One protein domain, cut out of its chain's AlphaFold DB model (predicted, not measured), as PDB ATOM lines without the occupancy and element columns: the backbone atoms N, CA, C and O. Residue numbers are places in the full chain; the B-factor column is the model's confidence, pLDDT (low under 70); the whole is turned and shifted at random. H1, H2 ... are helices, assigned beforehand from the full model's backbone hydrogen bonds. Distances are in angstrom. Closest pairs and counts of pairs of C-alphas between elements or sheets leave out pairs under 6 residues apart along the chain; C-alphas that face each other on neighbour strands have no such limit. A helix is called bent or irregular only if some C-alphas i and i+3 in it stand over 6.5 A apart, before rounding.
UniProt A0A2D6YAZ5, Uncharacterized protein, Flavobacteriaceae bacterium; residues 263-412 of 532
ATOM      1  N   ILE A 263     148.946 159.992 161.964       98.50
ATOM      2  CA  ILE A 263     149.578 158.670 161.890       98.50
ATOM      3  C   ILE A 263     151.094 158.837 161.974       98.50
ATOM      4  O   ILE A 263     151.709 159.524 161.158       98.50
ATOM      5  N   TYR A 264     151.727 158.144 162.920       98.06
ATOM      6  CA  TYR A 264     153.183 158.122 163.030       98.06
ATOM      7  C   TYR A 264     153.808 157.258 161.916       98.06
ATOM      8  O   TYR A 264     153.924 156.030 162.003       98.06
ATOM      9  N   VAL A 265     154.229 157.917 160.833       97.94
ATOM     10  CA  VAL A 265     154.495 157.288 159.528       97.94
ATOM     11  C   VAL A 265     155.558 156.194 159.594       97.94
ATOM     12  O   VAL A 265     155.412 155.145 158.966       97.94
ATOM     13  N   THR A 266     156.633 156.415 160.351       96.12
ATOM     14  CA  THR A 266     157.788 155.505 160.367       96.12
ATOM     15  C   THR A 266     157.410 154.093 160.813       96.12
ATOM     16  O   THR A 266     157.804 153.117 160.169       96.12
ATOM     17  N   TRP A 267     156.619 153.966 161.879       96.31
ATOM     18  CA  TRP A 267     156.175 152.664 162.387       96.31
ATOM     19  C   TRP A 267     154.980 152.102 161.618       96.31
ATOM     20  O   TRP A 267     154.920 150.894 161.392       96.31
ATOM     21  N   ALA A 268     154.123 152.961 161.070       97.44
ATOM     22  CA  ALA A 268     153.028 152.527 160.210       97.44
ATOM     23  C   ALA A 268     153.511 151.822 158.922       97.44
ATOM     24  O   ALA A 268     152.764 151.069 158.308       97.44
ATOM     25  N   THR A 269     154.768 152.012 158.493       96.50
ATOM     26  CA  THR A 269     155.311 151.375 157.271       96.50
ATOM     27  C   THR A 269     155.685 149.890 157.403       96.50
ATOM     28  O   THR A 269     156.102 149.279 156.414       96.50
ATOM     29  N   ARG A 270     155.548 149.281 158.589       94.62
ATOM     30  CA  ARG A 270     156.148 147.976 158.942       94.62
ATOM     31  C   ARG A 270     155.376 146.733 158.480       94.62
ATOM     32  O   ARG A 270     155.631 145.632 158.967       94.62
ATOM     33  N   GLY A 271     154.477 146.865 157.507       95.00
ATOM     34  CA  GLY A 271     153.697 145.728 157.009       95.00
ATOM     35  C   GLY A 271     152.790 145.159 158.093       95.00
ATOM     36  O   GLY A 271     152.108 145.910 158.778       95.00
ATOM     37  N   ALA A 272     152.810 143.838 158.261       95.38
ATOM     38  CA  ALA A 272     152.033 143.158 159.298       95.38
ATOM     39  C   ALA A 272     152.414 143.578 160.732       95.38
ATOM     40  O   ALA A 272     151.601 143.447 161.634       95.38
ATOM     41  N   LEU A 273     153.614 144.135 160.931       94.88
ATOM     42  CA  LEU A 273     154.084 144.642 162.224       94.88
ATOM     43  C   LEU A 273     153.691 146.113 162.460       94.88
ATOM     44  O   LEU A 273     154.235 146.758 163.350       94.88
ATOM     45  N   ALA A 274     152.834 146.711 161.621       96.12
ATOM     46  CA  ALA A 274     152.511 148.134 161.739       96.12
ATOM     47  C   ALA A 274     151.896 148.471 163.105       96.12
ATOM     48  O   ALA A 274     152.299 149.464 163.709       96.12
ATOM     49  N   TRP A 275     150.981 147.640 163.612       95.38
ATOM     50  CA  TRP A 275     150.394 147.826 164.943       95.38
ATOM     51  C   TRP A 275     151.389 147.517 166.066       95.38
ATOM     52  O   TRP A 275     151.574 148.346 166.954       95.38
ATOM     53  N   ASP A 276     152.139 146.419 165.946       92.00
ATOM     54  CA  ASP A 276     153.177 146.015 166.906       92.00
ATOM     55  C   ASP A 276     154.236 147.088 167.157       92.00
ATOM     56  O   ASP A 276     154.895 147.060 168.184       92.00
ATOM     57  N   TYR A 277     154.428 148.032 166.234       93.69
ATOM     58  CA  TYR A 277     155.264 149.206 166.481       93.69
ATOM     59  C   TYR A 277     154.452 150.459 166.813       93.69
ATOM     60  O   TYR A 277     154.944 151.309 167.541       93.69
ATOM     61  N   SER A 278     153.248 150.630 166.262       95.88
ATOM     62  CA  SER A 278     152.472 151.863 166.460       95.88
ATOM     63  C   SER A 278     151.819 151.953 167.841       95.88
ATOM     64  O   SER A 278     151.587 153.065 168.301       95.88
ATOM     65  N   HIS A 279     151.590 150.838 168.540       92.62
ATOM     66  CA  HIS A 279     151.057 150.873 169.910       92.62
ATOM     67  C   HIS A 279     151.972 151.671 170.869       92.62
ATOM     68  O   HIS A 279     151.485 152.400 171.733       92.62
ATOM     69  N   ASP A 280     153.295 151.612 170.664       93.25
ATOM     70  CA  ASP A 280     154.300 152.323 171.466       93.25
ATOM     71  C   ASP A 280     154.217 153.856 171.313       93.25
ATOM     72  O   ASP A 280     154.810 154.588 172.109       93.25
ATOM     73  N   VAL A 281     153.499 154.378 170.303       96.44
ATOM     74  CA  VAL A 281     153.367 155.832 170.085       96.44
ATOM     75  C   VAL A 281     152.754 156.487 171.310       96.44
ATOM     76  O   VAL A 281     153.249 157.521 171.758       96.44
ATOM     77  N   THR A 282     151.728 155.860 171.879       95.88
ATOM     78  CA  THR A 282     151.045 156.346 173.077       95.88
ATOM     79  C   THR A 282     152.013 156.450 174.250       95.88
ATOM     80  O   THR A 282     152.105 157.505 174.866       95.88
ATOM     81  N   THR A 283     152.820 155.415 174.504       95.00
ATOM     82  CA  THR A 283     153.841 155.438 175.565       95.00
ATOM     83  C   THR A 283     154.877 156.540 175.339       95.00
ATOM     84  O   THR A 283     155.214 157.271 176.268       95.00
ATOM     85  N   MET A 284     155.359 156.715 174.106       96.81
ATOM     86  CA  MET A 284     156.348 157.751 173.789       96.81
ATOM     87  C   MET A 284     155.793 159.170 173.945       96.81
ATOM     88  O   MET A 284     156.469 160.034 174.507       96.81
ATOM     89  N   LEU A 285     154.563 159.416 173.486       97.94
ATOM     90  CA  LEU A 285     153.881 160.693 173.690       97.94
ATOM     91  C   LEU A 285     153.611 160.951 175.175       97.94
ATOM     92  O   LEU A 285     153.767 162.085 175.627       97.94
ATOM     93  N   SER A 286     153.272 159.920 175.950       96.56
ATOM     94  CA  SER A 286     153.083 160.046 177.397       96.56
ATOM     95  C   SER A 286     154.372 160.417 178.113       96.56
ATOM     96  O   SER A 286     154.365 161.343 178.917       96.56
ATOM     97  N   LEU A 287     155.500 159.775 177.785       96.94
ATOM     98  CA  LEU A 287     156.799 160.137 178.362       96.94
ATOM     99  C   LEU A 287     157.131 161.608 178.091       96.94
ATOM    100  O   LEU A 287     157.496 162.327 179.016       96.94
ATOM    101  N   LEU A 288     156.955 162.078 176.851       98.25
ATOM    102  CA  LEU A 288     157.136 163.496 176.536       98.25
ATOM    103  C   LEU A 288     156.177 164.385 177.330       98.25
ATOM    104  O   LEU A 288     156.606 165.403 177.865       98.25
ATOM    105  N   THR A 289     154.909 163.990 177.435       97.56
ATOM    106  CA  THR A 289     153.888 164.738 178.178       97.56
ATOM    107  C   THR A 289     154.309 164.947 179.626       97.56
ATOM    108  O   THR A 289     154.310 166.081 180.094       97.56
ATOM    109  N   GLU A 290     154.740 163.890 180.317       95.62
ATOM    110  CA  GLU A 290     155.161 163.999 181.716       95.62
ATOM    111  C   GLU A 290     156.467 164.788 181.877       95.62
ATOM    112  O   GLU A 290     156.583 165.613 182.782       95.62
ATOM    113  N   ILE A 291     157.443 164.597 180.981       96.94
ATOM    114  CA  ILE A 291     158.707 165.350 180.997       96.94
ATOM    115  C   ILE A 291     158.446 166.848 180.816       96.94
ATOM    116  O   ILE A 291     158.931 167.651 181.610       96.94
ATOM    117  N   TYR A 292     157.687 167.245 179.799       97.69
ATOM    118  CA  TYR A 292     157.420 168.658 179.541       97.69
ATOM    119  C   TYR A 292     156.520 169.286 180.603       97.69
ATOM    120  O   TYR A 292     156.771 170.412 181.034       97.69
ATOM    121  N   ASN A 293     155.538 168.539 181.104       94.19
ATOM    122  CA  ASN A 293     154.721 168.999 182.218       94.19
ATOM    123  C   ASN A 293     155.567 169.255 183.475       94.19
ATOM    124  O   ASN A 293     155.338 170.231 184.184       94.19
ATOM    125  N   SER A 294     156.599 168.437 183.718       93.06
ATOM    126  CA  SER A 294     157.515 168.608 184.857       93.06
ATOM    127  C   SER A 294     158.312 169.922 184.832       93.06
ATOM    128  O   SER A 294     158.803 170.357 185.872       93.06
ATOM    129  N   VAL A 295     158.400 170.577 183.667       94.38
ATOM    130  CA  VAL A 295     159.001 171.910 183.493       94.38
ATOM    131  C   VAL A 295     157.956 173.003 183.234       94.38
ATOM    132  O   VAL A 295     158.283 174.078 182.739       94.38
ATOM    133  N   GLY A 296     156.689 172.735 183.570       92.62
ATOM    134  CA  GLY A 296     155.586 173.691 183.472       92.62
ATOM    135  C   GLY A 296     155.051 173.910 182.057       92.62
ATOM    136  O   GLY A 296     154.400 174.924 181.811       92.62
ATOM    137  N   TYR A 297     155.325 172.998 181.118       96.69
ATOM    138  CA  TYR A 297     154.834 173.098 179.746       96.69
ATOM    139  C   TYR A 297     153.678 172.130 179.478       96.69
ATOM    140  O   TYR A 297     153.840 170.912 179.563       96.69
ATOM    141  N   ASP A 298     152.526 172.672 179.080       96.31
ATOM    142  CA  ASP A 298     151.385 171.879 178.625       96.31
ATOM    143  C   ASP A 298     151.648 171.309 177.225       96.31
ATOM    144  O   ASP A 298     151.361 171.916 176.189       96.31
ATOM    145  N   PHE A 299     152.237 170.116 177.209       97.94
ATOM    146  CA  PHE A 299     152.575 169.430 175.974       97.94
ATOM    147  C   PHE A 299     151.354 168.877 175.238       97.94
ATOM    148  O   PHE A 299     151.422 168.735 174.023       97.94
ATOM    149  N   LEU A 300     150.234 168.603 175.916       97.81
ATOM    150  CA  LEU A 300     149.032 168.091 175.250       97.81
ATOM    151  C   LEU A 300     148.426 169.139 174.309       97.81
ATOM    152  O   LEU A 300     147.984 168.786 173.212       97.81
ATOM    153  N   ASN A 301     148.510 170.418 174.686       98.06
ATOM    154  CA  ASN A 301     148.151 171.563 173.845       98.06
ATOM    155  C   ASN A 301     149.284 172.043 172.919       98.06
ATOM    156  O   ASN A 301     149.146 173.062 172.233       98.06
ATOM    157  N   HIS A 302     150.407 171.325 172.847       98.19
ATOM    158  CA  HIS A 302     151.452 171.646 171.884       98.19
ATOM    159  C   HIS A 302     150.974 171.354 170.462       98.19
ATOM    160  O   HIS A 302     150.523 170.249 170.157       98.19
ATOM    161  N   LYS A 303     151.125 172.339 169.577       96.94
ATOM    162  CA  LYS A 303     150.819 172.213 168.154       96.94
ATOM    163  C   LYS A 303     152.075 171.813 167.392       96.94
ATOM    164  O   LYS A 303     153.061 172.545 167.421       96.94
ATOM    165  N   ASN A 304     152.037 170.674 166.710       93.94
ATOM    166  CA  ASN A 304     153.133 170.255 165.841       93.94
ATOM    167  C   ASN A 304     153.178 171.109 164.548       93.94
ATOM    168  O   ASN A 304     152.271 171.890 164.250       93.94
ATOM    169  N   ASP A 305     154.219 170.915 163.735       89.12
ATOM    170  CA  ASP A 305     154.418 171.678 162.494       89.12
ATOM    171  C   ASP A 305     153.326 171.432 161.425       89.12
ATOM    172  O   ASP A 305     153.203 172.218 160.487       89.12
ATOM    173  N   ASN A 306     152.531 170.356 161.541       90.25
ATOM    174  CA  ASN A 306     151.412 170.076 160.633       90.25
ATOM    175  C   ASN A 306     150.070 170.660 161.119       90.25
ATOM    176  O   ASN A 306     149.075 170.600 160.400       90.25
ATOM    177  N   GLY A 307     150.055 171.281 162.301       94.75
ATOM    178  CA  GLY A 307     148.899 171.959 162.868       94.75
ATOM    179  C   GLY A 307     148.046 171.113 163.818       94.75
ATOM    180  O   GLY A 307     147.101 171.662 164.386       94.75
ATOM    181  N   LEU A 308     148.370 169.837 164.025       98.12
ATOM    182  CA  LEU A 308     147.704 168.984 165.008       98.12
ATOM    183  C   LEU A 308     148.228 169.254 166.419       98.12
ATOM    184  O   LEU A 308     149.421 169.479 166.642       98.12
ATOM    185  N   LEU A 309     147.322 169.193 167.386       98.56
ATOM    186  CA  LEU A 309     147.650 169.215 168.806       98.56
ATOM    187  C   LEU A 309     148.054 167.810 169.267       98.56
ATOM    188  O   LEU A 309     147.535 166.811 168.767       98.56
ATOM    189  N   VAL A 310     148.948 167.706 170.248       98.62
ATOM    190  CA  VAL A 310     149.409 166.402 170.756       98.62
ATOM    191  C   VAL A 310     148.256 165.558 171.306       98.62
ATOM    192  O   VAL A 310     148.223 164.355 171.046       98.62
ATOM    193  N   HIS A 311     147.265 166.148 171.984       98.38
ATOM    194  CA  HIS A 311     146.085 165.396 172.435       98.38
ATOM    195  C   HIS A 311     145.283 164.787 171.263       98.38
ATOM    196  O   HIS A 311     144.699 163.717 171.401       98.38
ATOM    197  N   GLN A 312     145.316 165.396 170.070       98.62
ATOM    198  CA  GLN A 312     144.715 164.809 168.864       98.62
ATOM    199  C   GLN A 312     145.529 163.615 168.344       98.62
ATOM    200  O   GLN A 312     144.958 162.673 167.797       98.62
ATOM    201  N   LEU A 313     146.853 163.608 168.548       98.62
ATOM    202  CA  LEU A 313     147.705 162.460 168.219       98.62
ATOM    203  C   LEU A 313     147.397 161.257 169.122       98.62
ATOM    204  O   LEU A 313     147.377 160.129 168.628       98.62
ATOM    205  N   PHE A 314     147.114 161.495 170.409       98.56
ATOM    206  CA  PHE A 314     146.607 160.472 171.333       98.56
ATOM    207  C   PHE A 314     145.254 159.924 170.879       98.56
ATOM    208  O   PHE A 314     145.127 158.711 170.713       98.56
ATOM    209  N   ALA A 315     144.281 160.802 170.606       98.38
ATOM    210  CA  ALA A 315     142.960 160.403 170.112       98.38
ATOM    211  C   ALA A 315     143.071 159.508 168.866       98.38
ATOM    212  O   ALA A 315     142.439 158.454 168.786       98.38
ATOM    213  N   LYS A 316     143.969 159.858 167.934       98.38
ATOM    214  CA  LYS A 316     144.246 159.040 166.748       98.38
ATOM    215  C   LYS A 316     144.802 157.652 167.089       98.38
ATOM    216  O   LYS A 316     144.460 156.699 166.397       98.38
ATOM    217  N   GLN A 317     145.620 157.490 168.133       98.00
ATOM    218  CA  GLN A 317     146.102 156.155 168.525       98.00
ATOM    219  C   GLN A 317     144.967 155.270 169.060       98.00
ATOM    220  O   GLN A 317     144.922 154.081 168.741       98.00
ATOM    221  N   PHE A 318     144.025 155.844 169.817       97.94
ATOM    222  CA  PHE A 318     142.835 155.122 170.275       97.94
ATOM    223  C   PHE A 318     141.894 154.755 169.115       97.94
ATOM    224  O   PHE A 318     141.370 153.646 169.079       97.94
ATOM    225  N   GLU A 319     141.763 155.619 168.108       98.25
ATOM    226  CA  GLU A 319     141.038 155.295 166.870       98.25
ATOM    227  C   GLU A 319     141.720 154.159 166.079       98.25
ATOM    228  O   GLU A 319     141.054 153.275 165.542       98.25
ATOM    229  N   ILE A 320     143.059 154.142 166.031       98.38
ATOM    230  CA  ILE A 320     143.828 153.098 165.335       98.38
ATOM    231  C   ILE A 320     143.646 151.726 165.989       98.38
ATOM    232  O   ILE A 320     143.532 150.740 165.265       98.38
ATOM    233  N   VAL A 321     143.613 151.618 167.320       97.00
ATOM    234  CA  VAL A 321     143.371 150.313 167.965       97.00
ATOM    235  C   VAL A 321     141.924 149.843 167.773       97.00
ATOM    236  O   VAL A 321     141.683 148.647 167.611       97.00
ATOM    237  N   ASP A 322     140.964 150.766 167.681       97.38
ATOM    238  CA  ASP A 322     139.579 150.430 167.326       97.38
ATOM    239  C   ASP A 322     139.460 149.952 165.864       97.38
ATOM    240  O   ASP A 322     138.629 149.095 165.552       97.38
ATOM    241  N   ASN A 323     140.320 150.451 164.966       97.50
ATOM    242  CA  ASN A 323     140.394 150.013 163.575       97.50
ATOM    243  C   ASN A 323     141.814 150.097 162.980       97.50
ATOM    244  O   ASN A 323     142.203 151.073 162.328       97.50
ATOM    245  N   VAL A 324     142.564 148.999 163.085       97.44
ATOM    246  CA  VAL A 324     143.960 148.907 162.629       97.44
ATOM    247  C   VAL A 324     144.093 149.061 161.105       97.44
ATOM    248  O   VAL A 324     145.180 149.363 160.601       97.44
ATOM    249  N   ALA A 325     143.003 148.918 160.338       96.12
ATOM    250  CA  ALA A 325     143.026 149.122 158.888       96.12
ATOM    251  C   ALA A 325     143.431 150.553 158.486       96.12
ATOM    252  O   ALA A 325     143.938 150.747 157.381       96.12
ATOM    253  N   ILE A 326     143.308 151.536 159.390       98.06
ATOM    254  CA  ILE A 326     143.831 152.902 159.207       98.06
ATOM    255  C   ILE A 326     145.322 152.876 158.824       98.06
ATOM    256  O   ILE A 326     145.772 153.617 157.944       98.06
ATOM    257  N   LEU A 327     146.099 151.954 159.404       97.81
ATOM    258  CA  LEU A 327     147.528 151.828 159.119       97.81
ATOM    259  C   LEU A 327     147.822 151.285 157.711       97.81
ATOM    260  O   LEU A 327     148.942 151.469 157.228       97.81
ATOM    261  N   GLU A 328     146.862 150.676 156.997       96.25
ATOM    262  CA  GLU A 328     147.080 150.116 155.647       96.25
ATOM    263  C   GLU A 328     147.553 151.164 154.629       96.25
ATOM    264  O   GLU A 328     148.288 150.827 153.687       96.25
ATOM    265  N   LYS A 329     147.228 152.448 154.860       96.12
ATOM    266  CA  LYS A 329     147.756 153.605 154.112       96.12
ATOM    267  C   LYS A 329     149.282 153.530 153.960       96.12
ATOM    268  O   LYS A 329     149.811 153.776 152.868       96.12
ATOM    269  N   TYR A 330     149.976 153.126 155.025       97.56
ATOM    270  CA  TYR A 330     151.432 153.011 155.088       97.56
ATOM    271  C   TYR A 330     151.930 151.565 155.149       97.56
ATOM    272  O   TYR A 330     152.970 151.275 154.551       97.56
ATOM    273  N   ALA A 331     151.195 150.646 155.781       96.88
ATOM    274  CA  ALA A 331     151.634 149.272 156.027       96.88
ATOM    275  C   ALA A 331     151.952 148.519 154.731       96.88
ATOM    276  O   ALA A 331     152.929 147.773 154.670       96.88
ATOM    277  N   LYS A 332     151.238 148.815 153.638       95.50
ATOM    278  CA  LYS A 332     151.511 148.257 152.300       95.50
ATOM    279  C   LYS A 332     152.944 148.461 151.796       95.50
ATOM    280  O   LYS A 332     153.385 147.730 150.908       95.50
ATOM    281  N   ARG A 333     153.679 149.429 152.356       95.00
ATOM    282  CA  ARG A 333     155.092 149.681 152.040       95.00
ATOM    283  C   ARG A 333     156.006 148.542 152.508       95.00
ATOM    284  O   ARG A 333     157.016 148.295 151.854       95.00
ATOM    285  N   GLN A 334     155.614 147.805 153.553       92.88
ATOM    286  CA  GLN A 334     156.281 146.591 154.037       92.88
ATOM    287  C   GLN A 334     157.790 146.785 154.259       92.88
ATOM    288  O   GLN A 334     158.617 146.005 153.781       92.88
ATOM    289  N   TYR A 335     158.148 147.863 154.954       90.44
ATOM    290  CA  TYR A 335     159.528 148.168 155.301       90.44
ATOM    291  C   TYR A 335     160.014 147.299 156.467       90.44
ATOM    292  O   TYR A 335     159.320 147.177 157.476       90.44
ATOM    293  N   ALA A 336     161.226 146.740 156.350       83.31
ATOM    294  CA  ALA A 336     161.892 145.957 157.400       83.31
ATOM    295  C   ALA A 336     160.953 144.946 158.097       83.31
ATOM    296  O   ALA A 336     160.878 144.884 159.333       83.31
ATOM    297  N   VAL A 337     160.189 144.204 157.286       83.44
ATOM    298  CA  VAL A 337     159.332 143.104 157.745       83.44
ATOM    299  C   VAL A 337     160.205 141.957 158.249       83.44
ATOM    300  O   VAL A 337     161.212 141.621 157.630       83.44
ATOM    301  N   LYS A 338     159.841 141.356 159.385       85.12
ATOM    302  CA  LYS A 338     160.624 140.290 160.033       85.12
ATOM    303  C   LYS A 338     160.030 138.909 159.735       85.12
ATOM    304  O   LYS A 338     159.647 138.190 160.646       85.12
ATOM    305  N   GLY A 339     159.882 138.579 158.450       82.50
ATOM    306  CA  GLY A 339     159.298 137.299 158.013       82.50
ATOM    307  C   GLY A 339     157.773 137.192 158.157       82.50
ATOM    308  O   GLY A 339     157.213 136.125 157.945       82.50
ATOM    309  N   THR A 340     157.091 138.288 158.493       88.56
ATOM    310  CA  THR A 340     155.629 138.344 158.624       88.56
ATOM    311  C   THR A 340     154.926 138.504 157.274       88.56
ATOM    312  O   THR A 340     155.353 139.328 156.459       88.56
ATOM    313  N   ASP A 341     153.802 137.812 157.072       92.75
ATOM    314  CA  ASP A 341     152.988 137.912 155.854       92.75
ATOM    315  C   ASP A 341     151.936 139.032 155.958       92.75
ATOM    316  O   ASP A 341     150.933 138.928 156.667       92.75
ATOM    317  N   TYR A 342     152.150 140.111 155.199       94.06
ATOM    318  CA  TYR A 342     151.223 141.241 155.118       94.06
ATOM    319  C   TYR A 342     149.854 140.866 154.532       94.06
ATOM    320  O   TYR A 342     148.833 141.364 154.998       94.06
ATOM    321  N   ASN A 343     149.802 139.992 153.526       94.81
ATOM    322  CA  ASN A 343     148.540 139.609 152.893       94.81
ATOM    323  C   ASN A 343     147.696 138.727 153.814       94.81
ATOM    324  O   ASN A 343     146.470 138.846 153.802       94.81
ATOM    325  N   ALA A 344     148.335 137.868 154.613       95.12
ATOM    326  CA  ALA A 344     147.660 137.124 155.671       95.12
ATOM    327  C   ALA A 344     147.166 138.067 156.777       95.12
ATOM    328  O   ALA A 344     145.985 138.044 157.113       95.12
ATOM    329  N   TRP A 345     148.032 138.963 157.264       94.31
ATOM    330  CA  TRP A 345     147.687 139.939 158.301       94.31
ATOM    331  C   TRP A 345     146.486 140.813 157.926       94.31
ATOM    332  O   TRP A 345     145.594 141.021 158.744       94.31
ATOM    333  N   ARG A 346     146.395 141.278 156.673       94.81
ATOM    334  CA  ARG A 346     145.257 142.095 156.211       94.81
ATOM    335  C   ARG A 346     143.907 141.404 156.384       94.81
ATOM    336  O   ARG A 346     142.927 142.091 156.656       94.81
ATOM    337  N   LYS A 347     143.866 140.076 156.238       95.62
ATOM    338  CA  LYS A 347     142.648 139.256 156.333       95.62
ATOM    339  C   LYS A 347     142.209 138.986 157.774       95.62
ATOM    340  O   LYS A 347     141.104 138.490 157.966       95.62
ATOM    341  N   LEU A 348     143.056 139.276 158.763       95.62
ATOM    342  CA  LEU A 348     142.705 139.142 160.173       95.62
ATOM    343  C   LEU A 348     141.614 140.146 160.558       95.62
ATOM    344  O   LEU A 348     141.592 141.280 160.064       95.62
ATOM    345  N   SER A 349     140.739 139.744 161.481       96.81
ATOM    346  CA  SER A 349     139.800 140.664 162.120       96.81
ATOM    347  C   SER A 349     140.547 141.695 162.974       96.81
ATOM    348  O   SER A 349     141.699 141.478 163.359       96.81
ATOM    349  N   ASN A 350     139.902 142.817 163.312       96.75
ATOM    350  CA  ASN A 350     140.537 143.811 164.183       96.75
ATOM    351  C   ASN A 350     140.912 143.212 165.548       96.75
ATOM    352  O   ASN A 350     142.033 143.398 166.002       96.75
ATOM    353  N   ALA A 351     140.026 142.396 166.136       95.44
ATOM    354  CA  ALA A 351     140.273 141.703 167.402       95.44
ATOM    355  C   ALA A 351     141.538 140.825 167.367       95.44
ATOM    356  O   ALA A 351     142.302 140.812 168.324       95.44
ATOM    357  N   GLN A 352     141.795 140.138 166.247       95.06
ATOM    358  CA  GLN A 352     143.025 139.362 166.060       95.06
ATOM    359  C   GLN A 352     144.258 140.259 165.898       95.06
ATOM    360  O   GLN A 352     145.327 139.919 166.390       95.06
ATOM    361  N   LYS A 353     144.127 141.405 165.215       94.44
ATOM    362  CA  LYS A 353     145.241 142.346 165.002       94.44
ATOM    363  C   LYS A 353     145.700 143.021 166.295       94.44
ATOM    364  O   LYS A 353     146.872 143.357 166.386       94.44
ATOM    365  N   VAL A 354     144.804 143.222 167.263       94.38
ATOM    366  CA  VAL A 354     145.098 143.943 168.517       94.38
ATOM    367  C   VAL A 354     145.307 143.032 169.724       94.38
ATOM    368  O   VAL A 354     145.455 143.533 170.831       94.38
ATOM    369  N   GLN A 355     145.323 141.711 169.535       90.19
ATOM    370  CA  GLN A 355     145.380 140.743 170.635       90.19
ATOM    371  C   GLN A 355     146.576 140.972 171.577       90.19
ATOM    372  O   GLN A 355     146.399 140.951 172.792       90.19
ATOM    373  N   ASP A 356     147.762 141.221 171.020       86.19
ATOM    374  CA  ASP A 356     148.995 141.412 171.800       86.19
ATOM    375  C   ASP A 356     149.102 142.820 172.406       86.19
ATOM    376  O   ASP A 356     149.796 143.029 173.399       86.19
ATOM    377  N   TRP A 357     148.394 143.787 171.817       90.56
ATOM    378  CA  TRP A 357     148.414 145.195 172.214       90.56
ATOM    379  C   TRP A 357     146.982 145.748 172.206       90.56
ATOM    380  O   TRP A 357     146.602 146.464 171.274       90.56
ATOM    381  N   PRO A 358     146.155 145.367 173.196       91.69
ATOM    382  CA  PRO A 358     144.758 145.781 173.267       91.69
ATOM    383  C   PRO A 358     144.626 147.255 173.670       91.69
ATOM    384  O   PRO A 358     145.559 147.866 174.178       91.69
ATOM    385  N   LYS A 359     143.430 147.837 173.529       93.50
ATOM    386  CA  LYS A 359     143.162 149.245 173.891       93.50
ATOM    387  C   LYS A 359     143.539 149.596 175.342       93.50
ATOM    388  O   LYS A 359     143.971 150.715 175.609       93.50
ATOM    389  N   SER A 360     143.441 148.638 176.268       90.12
ATOM    390  CA  SER A 360     143.867 148.805 177.665       90.12
ATOM    391  C   SER A 360     145.376 149.025 177.826       90.12
ATOM    392  O   SER A 360     145.782 149.722 178.753       90.12
ATOM    393  N   SER A 361     146.212 148.506 176.917       90.06
ATOM    394  CA  SER A 361     147.661 148.747 176.965       90.06
ATOM    395  C   SER A 361     147.998 150.206 176.654       90.06
ATOM    396  O   SER A 361     148.863 150.796 177.296       90.06
ATOM    397  N   LEU A 362     147.252 150.833 175.738       93.81
ATOM    398  CA  LEU A 362     147.358 152.268 175.467       93.81
ATOM    399  C   LEU A 362     146.883 153.084 176.671       93.81
ATOM    400  O   LEU A 362     147.552 154.041 177.066       93.81
ATOM    401  N   ALA A 363     145.754 152.694 177.269       92.44
ATOM    402  CA  ALA A 363     145.186 153.394 178.416       92.44
ATOM    403  C   ALA A 363     146.133 153.409 179.626       92.44
ATOM    404  O   ALA A 363     146.262 154.439 180.285       92.44
ATOM    405  N   TYR A 364     146.863 152.313 179.858       89.50
ATOM    406  CA  TYR A 364     147.879 152.223 180.908       89.50
ATOM    407  C   TYR A 364     148.940 153.332 180.822       89.50
ATOM    408  O   TYR A 364     149.376 153.841 181.854       89.50
ATOM    409  N   SER A 365     149.343 153.728 179.610       90.75
ATOM    410  CA  SER A 365     150.335 154.788 179.414       90.75
ATOM    411  C   SER A 365     149.727 156.188 179.312       90.75
ATOM    412  O   SER A 365     150.405 157.168 179.617       90.75
ATOM    413  N   ALA A 366     148.476 156.328 178.875       93.44
ATOM    414  CA  ALA A 366     147.870 157.606 178.478       93.44
ATOM    415  C   ALA A 366     147.203 158.393 179.624       93.44
ATOM    416  O   ALA A 366     146.280 159.165 179.386       93.44
ATOM    417  N   LEU A 367     147.651 158.218 180.866       88.50
ATOM    418  CA  LEU A 367     146.922 158.650 182.067       88.50
ATOM    419  C   LEU A 367     146.564 160.145 182.089       88.50
ATOM    420  O   LEU A 367     145.417 160.502 182.351       88.50
ATOM    421  N   THR A 368     147.515 161.029 181.776       90.50
ATOM    422  CA  THR A 368     147.250 162.477 181.702       90.50
ATOM    423  C   THR A 368     146.252 162.814 180.594       90.50
ATOM    424  O   THR A 368     145.329 163.588 180.825       90.50
ATOM    425  N   TYR A 369     146.390 162.202 179.413       94.62
ATOM    426  CA  TYR A 369     145.444 162.398 178.313       94.62
ATOM    427  C   TYR A 369     144.026 161.956 178.706       94.62
ATOM    428  O   TYR A 369     143.078 162.707 178.500       94.62
ATOM    429  N   ILE A 370     143.888 160.782 179.328       92.00
ATOM    430  CA  ILE A 370     142.599 160.252 179.799       92.00
ATOM    431  C   ILE A 370     141.953 161.213 180.797       92.00
ATOM    432  O   ILE A 370     140.794 161.582 180.645       92.00
ATOM    433  N   ASN A 371     142.706 161.669 181.800       85.88
ATOM    434  CA  ASN A 371     142.159 162.561 182.822       85.88
ATOM    435  C   ASN A 371     141.663 163.900 182.255       85.88
ATOM    436  O   ASN A 371     140.687 164.450 182.766       85.88
ATOM    437  N   GLU A 372     142.347 164.441 181.245       88.81
ATOM    438  CA  GLU A 372     142.123 165.815 180.779       88.81
ATOM    439  C   GLU A 372     141.251 165.915 179.528       88.81
ATOM    440  O   GLU A 372     140.570 166.924 179.353       88.81
ATOM    441  N   TYR A 373     141.243 164.891 178.672       91.25
ATOM    442  CA  TYR A 373     140.594 164.954 177.359       91.25
ATOM    443  C   TYR A 373     139.593 163.833 177.096       91.25
ATOM    444  O   TYR A 373     138.647 164.059 176.344       91.25
ATOM    445  N   ASP A 374     139.778 162.647 177.678       89.88
ATOM    446  CA  ASP A 374     138.943 161.484 177.363       89.88
ATOM    447  C   ASP A 374     138.743 160.585 178.588       89.88
ATOM    448  O   ASP A 374     139.347 159.517 178.736       89.88
ATOM    449  N   LYS A 375     137.896 161.068 179.502       83.50
ATOM    450  CA  LYS A 375     137.629 160.411 180.785       83.50
ATOM    451  C   LYS A 375     136.885 159.080 180.640       83.50
ATOM    452  O   LYS A 375     136.960 158.264 181.554       83.50
ATOM    453  N   ASP A 376     136.220 158.826 179.513       84.31
ATOM    454  CA  ASP A 376     135.524 157.557 179.265       84.31
ATOM    455  C   ASP A 376     136.507 156.377 179.210       84.31
ATOM    456  O   ASP A 376     136.171 155.259 179.590       84.31
ATOM    457  N   LEU A 377     137.764 156.626 178.831       89.69
ATOM    458  CA  LEU A 377     138.817 155.610 178.804       89.69
ATOM    459  C   LEU A 377     139.301 155.183 180.197       89.69
ATOM    460  O   LEU A 377     140.088 154.239 180.300       89.69
ATOM    461  N   ILE A 378     138.862 155.838 181.276       84.81
ATOM    462  CA  ILE A 378     139.319 155.522 182.636       84.81
ATOM    463  C   ILE A 378     138.975 154.093 183.061       84.81
ATOM    464  O   ILE A 378     139.703 153.490 183.849       84.81
ATOM    465  N   GLU A 379     137.893 153.527 182.520       83.00
ATOM    466  CA  GLU A 379     137.477 152.149 182.794       83.00
ATOM    467  C   GLU A 379     138.473 151.113 182.251       83.00
ATOM    468  O   GLU A 379     138.526 149.989 182.744       83.00
ATOM    469  N   LEU A 380     139.297 151.505 181.272       87.62
ATOM    470  CA  LEU A 380     140.352 150.672 180.698       87.62
ATOM    471  C   LEU A 380     141.633 150.677 181.542       87.62
ATOM    472  O   LEU A 380     142.525 149.862 181.299       87.62
ATOM    473  N   VAL A 381     141.750 151.597 182.507       85.56
ATOM    474  CA  VAL A 381     142.911 151.694 183.397       85.56
ATOM    475  C   VAL A 381     142.792 150.640 184.495       85.56
ATOM    476  O   VAL A 381     142.093 150.811 185.500       85.56
ATOM    477  N   ASP A 382     143.513 149.537 184.305       78.81
ATOM    478  CA  ASP A 382     143.631 148.480 185.304       78.81
ATOM    479  C   ASP A 382     144.633 148.871 186.401       78.81
ATOM    480  O   ASP A 382     145.844 148.943 186.192       78.81
ATOM    481  N   CYS A 383     144.114 149.109 187.603       77.00
ATOM    482  CA  CYS A 383     144.904 149.469 188.780       77.00
ATOM    483  C   CYS A 383     145.563 148.277 189.491       77.00
ATOM    484  O   CYS A 383     146.366 148.480 190.410       77.00
ATOM    485  N   ASN A 384     145.220 147.053 189.082       75.06
ATOM    486  CA  ASN A 384     145.713 145.793 189.633       75.06
ATOM    487  C   ASN A 384     146.569 145.029 188.613       75.06
ATOM    488  O   ASN A 384     146.660 143.802 188.658       75.06
ATOM    489  N   VAL A 385     147.226 145.762 187.714       77.12
ATOM    490  CA  VAL A 385     148.063 145.196 186.661       77.12
ATOM    491  C   VAL A 385     149.550 145.272 187.000       77.12
ATOM    492  O   VAL A 385     150.041 146.217 187.622       77.12
ATOM    493  N   SER A 386     150.295 144.262 186.562       77.50
ATOM    494  CA  SER A 386     151.755 144.270 186.604       77.50
ATOM    495  C   SER A 386     152.343 144.779 185.293       77.50
ATOM    496  O   SER A 386     151.776 144.516 184.236       77.50
ATOM    497  N   VAL A 387     153.540 145.376 185.329       78.38
ATOM    498  CA  VAL A 387     154.322 145.674 184.112       78.38
ATOM    499  C   VAL A 387     154.615 144.435 183.254       78.38
ATOM    500  O   VAL A 387     154.969 144.562 182.083       78.38
ATOM    501  N   PHE A 388     154.465 143.241 183.835       76.94
ATOM    502  CA  PHE A 388     154.612 141.947 183.168       76.94
ATOM    503  C   PHE A 388     153.312 141.398 182.577       76.94
ATOM    504  O   PHE A 388     153.338 140.341 181.949       76.94
ATOM    505  N   SER A 389     152.172 142.050 182.812       77.19
ATOM    506  CA  SER A 389     150.899 141.568 182.292       77.19
ATOM    507  C   SER A 389     150.870 141.697 180.767       77.19
ATOM    508  O   SER A 389     151.175 142.781 180.259       77.19
ATOM    509  N   PRO A 390     150.412 140.660 180.039       68.81
ATOM    510  CA  PRO A 390     150.183 140.744 178.597       68.81
ATOM    511  C   PRO A 390     149.245 141.891 178.197       68.81
ATOM    512  O   PRO A 390     149.336 142.396 177.086       68.81
ATOM    513  N   SER A 391     148.363 142.335 179.103       71.75
ATOM    514  CA  SER A 391     147.408 143.419 178.844       71.75
ATOM    515  C   SER A 391     148.018 144.824 178.819       71.75
ATOM    516  O   SER A 391     147.335 145.746 178.373       71.75
ATOM    517  N   VAL A 392     149.262 145.007 179.289       77.44
ATOM    518  CA  VAL A 392     149.945 146.320 179.313       77.44
ATOM    519  C   VAL A 392     151.363 146.280 178.762       77.44
ATOM    520  O   VAL A 392     151.761 147.240 178.114       77.44
ATOM    521  N   SER A 393     152.115 145.193 178.990       73.62
ATOM    522  CA  SER A 393     153.469 144.971 178.460       73.62
ATOM    523  C   SER A 393     154.366 146.224 178.524       73.62
ATOM    524  O   SER A 393     155.019 146.599 177.553       73.62
ATOM    525  N   ALA A 394     154.395 146.882 179.689       81.88
ATOM    526  CA  ALA A 394     154.924 148.241 179.870       81.88
ATOM    527  C   ALA A 394     156.450 148.370 179.711       81.88
ATOM    528  O   ALA A 394     156.969 149.460 179.466       81.88
ATOM    529  N   ILE A 395     157.179 147.267 179.892       88.19
ATOM    530  CA  ILE A 395     158.642 147.229 179.829       88.19
ATOM    531  C   ILE A 395     159.055 146.499 178.560       88.19
ATOM    532  O   ILE A 395     158.874 145.283 178.435       88.19
ATOM    533  N   THR A 396     159.637 147.250 177.630       89.75
ATOM    534  CA  THR A 396     160.017 146.782 176.293       89.75
ATOM    535  C   THR A 396     161.473 147.131 175.990       89.75
ATOM    536  O   THR A 396     162.172 147.764 176.782       89.75
ATOM    537  N   THR A 397     161.976 146.739 174.816       91.38
ATOM    538  CA  THR A 397     163.296 147.209 174.360       91.38
ATOM    539  C   THR A 397     163.293 148.694 173.980       91.38
ATOM    540  O   THR A 397     164.361 149.275 173.765       91.38
ATOM    541  N   PHE A 398     162.120 149.328 173.879       90.88
ATOM    542  CA  PHE A 398     161.984 150.746 173.560       90.88
ATOM    543  C   PHE A 398     162.110 151.632 174.787       90.88
ATOM    544  O   PHE A 398     162.649 152.731 174.680       90.88
ATOM    545  N   ASN A 399     161.636 151.158 175.934       92.62
ATOM    546  CA  ASN A 399     161.679 151.896 177.177       92.62
ATOM    547  C   ASN A 399     161.554 150.941 178.372       92.62
ATOM    548  O   ASN A 399     160.763 150.000 178.353       92.62
ATOM    549  N   ILE A 400     162.330 151.219 179.420       93.62
ATOM    550  CA  ILE A 400     162.289 150.487 180.695       93.62
ATOM    551  C   ILE A 400     161.960 151.402 181.882       93.62
ATOM    552  O   ILE A 400     161.992 150.974 183.036       93.62
ATOM    553  N   VAL A 401     161.662 152.676 181.632       92.00
ATOM    554  CA  VAL A 401     161.101 153.580 182.637       92.00
ATOM    555  C   VAL A 401     159.590 153.403 182.627       92.00
ATOM    556  O   VAL A 401     158.932 153.829 181.686       92.00
ATOM    557  N   ASP A 402     159.029 152.798 183.666       89.94
ATOM    558  CA  ASP A 402     157.582 152.755 183.826       89.94
ATOM    559  C   ASP A 402     157.040 154.194 183.912       89.94
ATOM    560  O   ASP A 402     157.470 154.997 184.748       89.94
ATOM    561  N   ILE A 403     156.109 154.522 183.017       88.44
ATOM    562  CA  ILE A 403     155.487 155.842 182.898       88.44
ATOM    563  C   ILE A 403     154.812 156.292 184.199       88.44
ATOM    564  O   ILE A 403     154.818 157.486 184.511       88.44
ATOM    565  N   TRP A 404     154.325 155.358 185.020       85.81
ATOM    566  CA  TRP A 404     153.700 155.647 186.313       85.81
ATOM    567  C   TRP A 404     154.671 156.284 187.315       85.81
ATOM    568  O   TRP A 404     154.241 156.967 188.246       85.81
ATOM    569  N   VAL A 405     155.984 156.115 187.118       85.56
ATOM    570  CA  VAL A 405     157.022 156.789 187.916       85.56
ATOM    571  C   VAL A 405     157.042 158.293 187.658       85.56
ATOM    572  O   VAL A 405     157.303 159.069 188.582       85.56
ATOM    573  N   LEU A 406     156.767 158.699 186.418       88.44
ATOM    574  CA  LEU A 406     156.747 160.102 186.016       88.44
ATOM    575  C   LEU A 406     155.367 160.722 186.272       88.44
ATOM    576  O   LEU A 406     155.297 161.825 186.809       88.44
ATOM    577  N   HIS A 407     154.291 159.981 185.985       81.06
ATOM    578  CA  HIS A 407     152.912 160.462 186.089       81.06
ATOM    579  C   HIS A 407     152.441 160.756 187.522       81.06
ATOM    580  O   HIS A 407     151.760 161.754 187.753       81.06
ATOM    581  N   HIS A 408     152.797 159.911 188.502       64.31
ATOM    582  CA  HIS A 408     152.249 159.973 189.870       64.31
ATOM    583  C   HIS A 408     152.329 161.367 190.519       64.31
ATOM    584  O   HIS A 408     151.458 161.740 191.293       64.31
ATOM    585  N   ARG A 409     153.315 162.183 190.145       61.69
ATOM    586  CA  ARG A 409     153.526 163.526 190.715       61.69
ATOM    587  C   ARG A 409     152.539 164.585 190.300       61.69
ATOM    588  O   ARG A 409     152.498 165.637 190.930       61.69
ATOM    589  N   ARG A 410     151.804 164.350 189.217       63.16
ATOM    590  CA  ARG A 410     150.775 165.281 188.758       63.16
ATOM    591  C   ARG A 410     149.506 165.171 189.608       63.16
ATOM    592  O   ARG A 410     148.695 166.089 189.595       63.16
ATOM    593  N   GLN A 411     149.316 164.072 190.341       57.47
ATOM    594  CA  GLN A 411     148.068 163.800 191.044       57.47
ATOM    595  C   GLN A 411     148.196 163.984 192.559       57.47
ATOM    596  O   GLN A 411     148.977 163.305 193.212       57.47
ATOM    597  N   ASN A 412     147.358 164.860 193.126       45.00
ATOM    598  CA  ASN A 412     147.126 164.941 194.577       45.00
ATOM    599  C   ASN A 412     146.205 163.811 195.095       45.00
ATOM    600  O   ASN A 412     146.115 163.613 196.303       45.00
TER     601      ASN A 412
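What this domain is: This is residues 263 to 412 of the 532 residues of an uncharacterized protein of Flavobacteriaceae bacterium (UniProt A0A2D6YAZ5). H3, H4 and H8, nearly aligned, make the core of an all-helix domain; H2 comes just before H3 along the longest direction. Short helices cluster at both ends: H1, H5 and H6 round H2, with H7 by H5, and H9, H10 and H11 toward the other end, where H9 crosses H3 and H4. The printed part has 150 residues with eleven named helices, H1 to H11 in order, and no named strand. It is compact, with a radius of gyration of the C-alphas of 15.4 A and spans of 48 by 38 by 28 A.

Where its parts are: H1 is residues 265 to 268, beginning at C-alpha 265 (154.495, 157.288, 159.528). H2 is residues 271 to 278, irregular, with C-alphas 272 and 275 7.5 A apart. H3, residues 280 to 293, is 19.8 A long, and H4, residues 310 to 322, 19.1 A. H5 is residues 324 to 331, H6 342 to 346, H7 350 to 353, H8 359 to 365 and H9 367 to 373. H10, residues 375 to 380, and H11, residues 404 to 410, are only just irregular: C-alphas 376 and 379 are 6.7 A apart, 406 and 409 6.6 A. H11 ends at C-alpha 410 (150.775, 165.281, 188.758).

How they stand to each other: The hub is H3, touching four helices. H3 and H4 form a helical hairpin, a shallow tilt of 23 degrees, opposite ways; their closest C-alphas, Thr 282 and Phe 314, are 6.3 A apart. With residues 282 to 286 alone, H3 touches H8, the same way at 28 degrees, closest at C-alphas 283 and 365, 5.2 A. H3 only just touches H9, with 3 pairs of C-alphas within 8 A, closest Ser 286 and Thr 368, 7.6 A. H3 touches H11 with residues 287 to 291 alone, closest Glu 290 and Leu 406, 6.0 A. H10 touches H8, C-alphas 380 and 360 being closest at 5.0 A. H2 touches H1, H5 and H6, the closest C-alphas being Ala 274 and Ala 268, 4.7 A, Gly 271 and Ala 331, 4.2 A, and Ala 272 and Tyr 342, 4.7 A. H7 only just touches H5, with 3 pairs within 8 A, closest Asn 350 and Val 324, 6.3 A. Every O i to N i+4 pair is within hydrogen-bond range in H3, H4, H6 and H9, but 2 of 4 in H2, 1 of 4 in H5, 2 of 3 in H8, 0 of 2 in H10 and 1 of 3 in H11; O i to N i+3 pairs within range are 3 of 5 in H5, 2 of 3 in H10 and 1 of 4 in H11.

The domain as a whole: The two C-alphas farthest apart, Asn 343 and Asn 412, are 48.8 A apart. The printed part has no cut. The links H3 to H4, 16 residues, and H10 to H11, 23 residues, are long. The mean pLDDT of the printed part is 90.9; residue 390 and residues 408 to 412 are under 70.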